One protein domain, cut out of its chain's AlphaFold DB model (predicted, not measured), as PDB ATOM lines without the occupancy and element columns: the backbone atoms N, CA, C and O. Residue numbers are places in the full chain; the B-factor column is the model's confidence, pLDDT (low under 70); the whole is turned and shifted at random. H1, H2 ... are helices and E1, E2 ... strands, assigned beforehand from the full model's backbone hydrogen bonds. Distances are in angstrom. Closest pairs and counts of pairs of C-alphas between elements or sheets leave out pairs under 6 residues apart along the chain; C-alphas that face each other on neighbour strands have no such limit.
ATOM      1  N   ALA A 125     172.207 221.920 135.503       86.12
ATOM      2  CA  ALA A 125     171.180 222.529 134.661       86.12
ATOM      3  C   ALA A 125     171.583 222.408 133.185       86.12
ATOM      4  O   ALA A 125     172.692 222.784 132.807       86.12
ATOM      5  N   TYR A 126     170.680 221.885 132.364       86.38
ATOM      6  CA  TYR A 126     170.821 221.754 130.920       86.38
ATOM      7  C   TYR A 126     169.724 222.559 130.225       86.38
ATOM      8  O   TYR A 126     168.548 222.431 130.560       86.38
ATOM      9  N   THR A 127     170.099 223.375 129.244       88.06
ATOM     10  CA  THR A 127     169.145 224.122 128.420       88.06
ATOM     11  C   THR A 127     168.821 223.316 127.170       88.06
ATOM     12  O   THR A 127     169.714 223.046 126.363       88.06
ATOM     13  N   ALA A 128     167.551 222.942 127.003       83.81
ATOM     14  CA  ALA A 128     167.071 222.259 125.809       83.81
ATOM     15  C   ALA A 128     167.298 223.115 124.552       83.81
ATOM     16  O   ALA A 128     167.150 224.337 124.583       83.81
ATOM     17  N   LYS A 129     167.687 222.472 123.450       78.69
ATOM     18  CA  LYS A 129     167.977 223.108 122.157       78.69
ATOM     19  C   LYS A 129     167.211 222.385 121.057       78.69
ATOM     20  O   LYS A 129     167.105 221.155 121.123       78.69
ATOM     21  N   SER A 130     166.806 223.108 120.016       63.78
ATOM     22  CA  SER A 130     166.234 222.520 118.803       63.78
ATOM     23  C   SER A 130     167.224 221.539 118.187       63.78
ATOM     24  O   SER A 130     168.425 221.797 118.109       63.78
ATOM     25  N   GLY A 131     166.727 220.361 117.804       60.81
ATOM     26  CA  GLY A 131     167.557 219.251 117.321       60.81
ATOM     27  C   GLY A 131     168.207 218.412 118.429       60.81
ATOM     28  O   GLY A 131     168.842 217.403 118.139       60.81
ATOM     29  N   GLY A 132     168.016 218.778 119.702       58.91
ATOM     30  CA  GLY A 132     168.472 218.035 120.876       58.91
ATOM     31  C   GLY A 132     167.456 217.026 121.428       58.91
ATOM     32  O   GLY A 132     167.518 216.675 122.604       58.91
ATOM     33  N   GLY A 133     166.502 216.573 120.623       64.38
ATOM     34  CA  GLY A 133     165.403 215.754 121.122       64.38
ATOM     35  C   GLY A 133     164.300 216.603 121.745       64.38
ATOM     36  O   GLY A 133     164.512 217.307 122.729       64.38
ATOM     37  N   SER A 134     163.120 216.538 121.138       73.75
ATOM     38  CA  SER A 134     161.921 217.257 121.571       73.75
ATOM     39  C   SER A 134     161.187 216.537 122.699       73.75
ATOM     40  O   SER A 134     160.213 217.064 123.214       73.75
ATOM     41  N   THR A 135     161.632 215.343 123.091       86.31
ATOM     42  CA  THR A 135     161.019 214.544 124.157       86.31
ATOM     43  C   THR A 135     162.029 214.222 125.255       86.31
ATOM     44  O   THR A 135     163.246 214.237 125.042       86.31
ATOM     45  N   CYS A 136     161.535 213.863 126.444       87.38
ATOM     46  CA  CYS A 136     162.398 213.354 127.515       87.38
ATOM     47  C   CYS A 136     163.214 212.146 127.049       87.38
ATOM     48  O   CYS A 136     164.383 212.015 127.406       87.38
ATOM     49  N   LEU A 137     162.611 211.266 126.249       85.25
ATOM     50  CA  LEU A 137     163.245 210.036 125.782       85.25
ATOM     51  C   LEU A 137     164.438 210.314 124.875       85.25
ATOM     52  O   LEU A 137     165.483 209.691 125.051       85.25
ATOM     53  N   ASP A 138     164.316 211.280 123.971       84.19
ATOM     54  CA  ASP A 138     165.406 211.667 123.075       84.19
ATOM     55  C   ASP A 138     166.556 212.333 123.836       84.19
ATOM     56  O   ASP A 138     167.733 212.094 123.557       84.19
ATOM     57  N   LEU A 139     166.232 213.161 124.833       86.50
ATOM     58  CA  LEU A 139     167.233 213.795 125.687       86.50
ATOM     59  C   LEU A 139     167.968 212.746 126.533       86.50
ATOM     60  O   LEU A 139     169.198 212.736 126.568       86.50
ATOM     61  N   MET A 140     167.235 211.820 127.158       86.94
ATOM     62  CA  MET A 140     167.806 210.740 127.969       86.94
ATOM     63  C   MET A 140     168.593 209.721 127.142       86.94
ATOM     64  O   MET A 140     169.585 209.181 127.626       86.94
ATOM     65  N   ALA A 141     168.205 209.469 125.889       82.44
ATOM     66  CA  ALA A 141     168.930 208.559 125.005       82.44
ATOM     67  C   ALA A 141     170.369 209.024 124.720       82.44
ATOM     68  O   ALA A 141     171.228 208.184 124.437       82.44
ATOM     69  N   ARG A 142     170.617 210.337 124.823       82.88
ATOM     70  CA  ARG A 142     171.908 211.009 124.599       82.88
ATOM     71  C   ARG A 142     172.659 211.323 125.892       82.88
ATOM     72  O   ARG A 142     173.731 211.920 125.839       82.88
ATOM     73  N   ALA A 143     172.081 210.974 127.038       86.75
ATOM     74  CA  ALA A 143     172.704 211.182 128.329       86.75
ATOM     75  C   ALA A 143     173.755 210.101 128.616       86.75
ATOM     76  O   ALA A 143     173.494 208.908 128.434       86.75
ATOM     77  N   ASP A 144     174.912 210.535 129.110       83.75
ATOM     78  CA  ASP A 144     175.969 209.690 129.658       83.75
ATOM     79  C   ASP A 144     176.294 210.143 131.100       83.75
ATOM     80  O   ASP A 144     176.622 211.320 131.308       83.75
ATOM     81  N   PRO A 145     176.157 209.272 132.121       84.19
ATOM     82  CA  PRO A 145     175.593 207.921 132.049       84.19
ATOM     83  C   PRO A 145     174.098 207.915 131.661       84.19
ATOM     84  O   PRO A 145     173.421 208.938 131.812       84.19
ATOM     85  N   PRO A 146     173.560 206.767 131.195       82.00
ATOM     86  CA  PRO A 146     172.155 206.640 130.820       82.00
ATOM     87  C   PRO A 146     171.216 207.033 131.960       82.00
ATOM     88  O   PRO A 146     171.421 206.646 133.111       82.00
ATOM     89  N   LEU A 147     170.161 207.771 131.624       84.69
ATOM     90  CA  LEU A 147     169.161 208.217 132.586       84.69
ATOM     91  C   LEU A 147     167.952 207.284 132.600       84.69
ATOM     92  O   LEU A 147     167.435 206.889 131.555       84.69
ATOM     93  N   ASP A 148     167.488 206.984 133.808       83.94
ATOM     94  CA  ASP A 148     166.198 206.352 134.048       83.94
ATOM     95  C   ASP A 148     165.067 207.394 134.013       83.94
ATOM     96  O   ASP A 148     165.200 208.502 134.546       83.94
ATOM     97  N   ILE A 149     163.934 207.024 133.412       83.69
ATOM     98  CA  ILE A 149     162.810 207.938 133.197       83.69
ATOM     99  C   ILE A 149     162.135 208.360 134.497       83.69
ATOM    100  O   ILE A 149     161.777 209.529 134.643       83.69
ATOM    101  N   ALA A 150     162.012 207.456 135.470       79.56
ATOM    102  CA  ALA A 150     161.404 207.790 136.752       79.56
ATOM    103  C   ALA A 150     162.277 208.798 137.510       79.56
ATOM    104  O   ALA A 150     161.775 209.790 138.041       79.56
ATOM    105  N   THR A 151     163.596 208.599 137.481       83.69
ATOM    106  CA  THR A 151     164.572 209.532 138.056       83.69
ATOM    107  C   THR A 151     164.521 210.896 137.368       83.69
ATOM    108  O   THR A 151     164.490 211.932 138.034       83.69
ATOM    109  N   PHE A 152     164.479 210.916 136.034       87.56
ATOM    110  CA  PHE A 152     164.431 212.153 135.263       87.56
ATOM    111  C   PHE A 152     163.159 212.963 135.539       87.56
ATOM    112  O   PHE A 152     163.239 214.170 135.787       87.56
ATOM    113  N   VAL A 153     161.996 212.307 135.545       84.06
ATOM    114  CA  VAL A 153     160.716 212.974 135.813       84.06
ATOM    115  C   VAL A 153     160.626 213.433 137.268       84.06
ATOM    116  O   VAL A 153     160.156 214.536 137.527       84.06
ATOM    117  N   ALA A 154     161.159 212.669 138.226       81.00
ATOM    118  CA  ALA A 154     161.224 213.105 139.622       81.00
ATOM    119  C   ALA A 154     162.054 214.392 139.801       81.00
ATOM    120  O   ALA A 154     161.731 215.237 140.639       81.00
ATOM    121  N   LEU A 155     163.106 214.575 138.996       84.81
ATOM    122  CA  LEU A 155     163.894 215.808 138.980       84.81
ATOM    123  C   LEU A 155     163.206 216.945 138.214       84.81
ATOM    124  O   LEU A 155     163.415 218.109 138.572       84.81
ATOM    125  N   ASN A 156     162.376 216.629 137.213       85.25
ATOM    126  CA  ASN A 156     161.685 217.578 136.325       85.25
ATOM    127  C   ASN A 156     160.154 217.377 136.285       85.25
ATOM    128  O   ASN A 156     159.579 217.152 135.228       85.25
ATOM    129  N   PRO A 157     159.461 217.503 137.420       76.50
ATOM    130  CA  PRO A 157     158.070 217.059 137.560       76.50
ATOM    131  C   PRO A 157     157.022 217.960 136.893       76.50
ATOM    132  O   PRO A 157     155.880 217.551 136.739       76.50
ATOM    133  N   ASN A 158     157.400 219.175 136.495       75.56
ATOM    134  CA  ASN A 158     156.531 220.081 135.736       75.56
ATOM    135  C   ASN A 158     156.854 220.072 134.233       75.56
ATOM    136  O   ASN A 158     156.360 220.928 133.503       75.56
ATOM    137  N   LEU A 159     157.751 219.187 133.792       81.88
ATOM    138  CA  LEU A 159     158.150 219.083 132.399       81.88
ATOM    139  C   LEU A 159     157.205 218.126 131.674       81.88
ATOM    140  O   LEU A 159     157.010 216.996 132.121       81.88
ATOM    141  N   ASP A 160     156.652 218.569 130.549       79.69
ATOM    142  CA  ASP A 160     155.952 217.672 129.638       79.69
ATOM    143  C   ASP A 160     156.980 216.832 128.874       79.69
ATOM    144  O   ASP A 160     157.825 217.354 128.146       79.69
ATOM    145  N   CYS A 161     156.928 215.516 129.060       81.81
ATOM    146  CA  CYS A 161     157.887 214.616 128.439       81.81
ATOM    147  C   CYS A 161     157.630 214.313 126.968       81.81
ATOM    148  O   CYS A 161     158.530 213.779 126.314       81.81
ATOM    149  N   ASN A 162     156.462 214.692 126.451       80.19
ATOM    150  CA  ASN A 162     156.126 214.564 125.039       80.19
ATOM    151  C   ASN A 162     156.563 215.791 124.225       80.19
ATOM    152  O   ASN A 162     156.661 215.706 123.004       80.19
ATOM    153  N   SER A 163     156.837 216.920 124.888       81.88
ATOM    154  CA  SER A 163     157.273 218.155 124.238       81.88
ATOM    155  C   SER A 163     158.109 219.018 125.188       81.88
ATOM    156  O   SER A 163     157.598 219.668 126.099       81.88
ATOM    157  N   ILE A 164     159.421 219.038 124.963       84.25
ATOM    158  CA  ILE A 164     160.379 219.909 125.641       84.25
ATOM    159  C   ILE A 164     160.654 221.096 124.722       84.25
ATOM    160  O   ILE A 164     161.304 220.951 123.688       84.25
ATOM    161  N   ALA A 165     160.183 222.278 125.117       83.31
ATOM    162  CA  ALA A 165     160.417 223.499 124.356       83.31
ATOM    163  C   ALA A 165     161.895 223.917 124.386       83.31
ATOM    164  O   ALA A 165     162.593 223.752 125.395       83.31
ATOM    165  N   ASP A 166     162.354 224.539 123.307       84.69
ATOM    166  CA  ASP A 166     163.674 225.156 123.242       84.69
ATOM    167  C   ASP A 166     163.869 226.184 124.359       84.69
ATOM    168  O   ASP A 166     162.964 226.929 124.729       84.69
ATOM    169  N   GLY A 167     165.073 226.222 124.925       83.19
ATOM    170  CA  GLY A 167     165.385 227.095 126.051       83.19
ATOM    171  C   GLY A 167     164.896 226.573 127.407       83.19
ATOM    172  O   GLY A 167     165.267 227.138 128.438       83.19
ATOM    173  N   THR A 168     164.124 225.479 127.451       87.25
ATOM    174  CA  THR A 168     163.650 224.900 128.716       87.25
ATOM    175  C   THR A 168     164.823 224.436 129.577       87.25
ATOM    176  O   THR A 168     165.707 223.711 129.118       87.25
ATOM    177  N   SER A 169     164.822 224.844 130.850       87.75
ATOM    178  CA  SER A 169     165.819 224.414 131.833       87.75
ATOM    179  C   SER A 169     165.447 223.057 132.426       87.75
ATOM    180  O   SER A 169     164.487 222.935 133.188       87.75
ATOM    181  N   VAL A 170     166.243 222.049 132.094       89.25
ATOM    182  CA  VAL A 170     166.138 220.671 132.573       89.25
ATOM    183  C   VAL A 170     167.204 220.429 133.635       89.25
ATOM    184  O   VAL A 170     168.346 220.858 133.502       89.25
ATOM    185  N   TYR A 171     166.843 219.723 134.698       90.12
ATOM    186  CA  TYR A 171     167.731 219.418 135.811       90.12
ATOM    187  C   TYR A 171     168.127 217.949 135.783       90.12
ATOM    188  O   TYR A 171     167.276 217.063 135.733       90.12
ATOM    189  N   LEU A 172     169.429 217.704 135.836       89.19
ATOM    190  CA  LEU A 172     170.036 216.391 135.676       89.19
ATOM    191  C   LEU A 172     170.873 216.030 136.907       89.19
ATOM    192  O   LEU A 172     171.380 216.934 137.586       89.19
ATOM    193  N   PRO A 173     171.066 214.729 137.187       89.00
ATOM    194  CA  PRO A 173     172.043 214.285 138.170       89.00
ATOM    195  C   PRO A 173     173.424 214.905 137.926       89.00
ATOM    196  O   PRO A 173     173.808 215.248 136.803       89.00
ATOM    197  N   LYS A 174     174.193 215.066 139.005       86.00
ATOM    198  CA  LYS A 174     175.558 215.580 138.901       86.00
ATOM    199  C   LYS A 174     176.401 214.649 138.033       86.00
ATOM    200  O   LYS A 174     176.389 213.441 138.243       86.00
ATOM    201  N   GLY A 175     177.172 215.222 137.116       82.62
ATOM    202  CA  GLY A 175     178.077 214.461 136.249       82.62
ATOM    203  C   GLY A 175     177.412 213.875 135.005       82.62
ATOM    204  O   GLY A 175     178.112 213.292 134.190       82.62
ATOM    205  N   THR A 176     176.104 214.072 134.817       87.62
ATOM    206  CA  THR A 176     175.450 213.765 133.544       87.62
ATOM    207  C   THR A 176     175.902 214.744 132.464       87.62
ATOM    208  O   THR A 176     175.854 215.965 132.659       87.62
ATOM    209  N   ILE A 177     176.292 214.197 131.318       83.50
ATOM    210  CA  ILE A 177     176.619 214.908 130.083       83.50
ATOM    211  C   ILE A 177     175.536 214.541 129.062       83.50
ATOM    212  O   ILE A 177     175.237 213.359 128.922       83.50
ATOM    213  N   ILE A 178     174.935 215.510 128.352       85.12
ATOM    214  CA  ILE A 178     174.160 215.178 127.141       85.12
ATOM    215  C   ILE A 178     175.025 215.435 125.921       85.12
ATOM    216  O   ILE A 178     175.546 216.535 125.716       85.12
ATOM    217  N   GLU A 179     175.186 214.400 125.116       79.94
ATOM    218  CA  GLU A 179     176.007 214.463 123.924       79.94
ATOM    219  C   GLU A 179     175.269 215.211 122.807       79.94
ATOM    220  O   GLU A 179     174.057 215.076 122.619       79.94
TER     221      GLU A 179
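Overview. This is residues 125 to 179 of the 271 residues of an uncharacterized protein of Edaphochlamys debaryana (UniProt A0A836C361). With little regular structure, this is a small rounded body, mostly loops, with a short ladder of two strands, E1 and E2, on one side; H2 packs by its end on E2, and H1 lies across from the ladder. The 55 printed residues hold E1, H1, H2, E2 in that order, an antiparallel sheet and a mixed class, with 20 residues in named elements. It is compact, with a radius of gyration of the C-alphas of 9.8 A, and spans 22 by 22 by 17 A.

Arrangement. E1, residues 125 to 127, and E2, residues 169 to 172, are antiparallel at 137 degrees; N 126 and O 170 are within hydrogen-bond range at 2.8 A. H1, residues 136 to 141, and H2, residues 149 to 155, only just touch, with 3 pairs of C-alphas within 8 A, the closest Leu 137 and Ile 149 at 7.7 A; their steep tilt is 63 degrees, opposite ways. The closest C-alphas of H2 and E2, Leu 155 and Tyr 171, are 6.1 A apart. H1 and E2 are apart, as are E1 and H2. In H1 and H2 every O i to N i+4 pair is within hydrogen-bond range. Residues 143 to 144 pair antiparallel with 177 to 178.

Along the chain. E1 begins at C-alpha 125 (171.180, 222.529, 134.661) and is 6.8 A long, H1 8.5 A, H2 9.8 A; E2, 9.8 A, ends at C-alpha 172 (170.036, 216.391, 135.676).

Size, cuts and confidence. The C-alphas farthest apart, Asn 162 and Gly 175, are 24.6 A apart. The printed part has no cut; the link from H2 to E2, residues 156 to 168, is long. Residues 130 to 133 have pLDDT under 70.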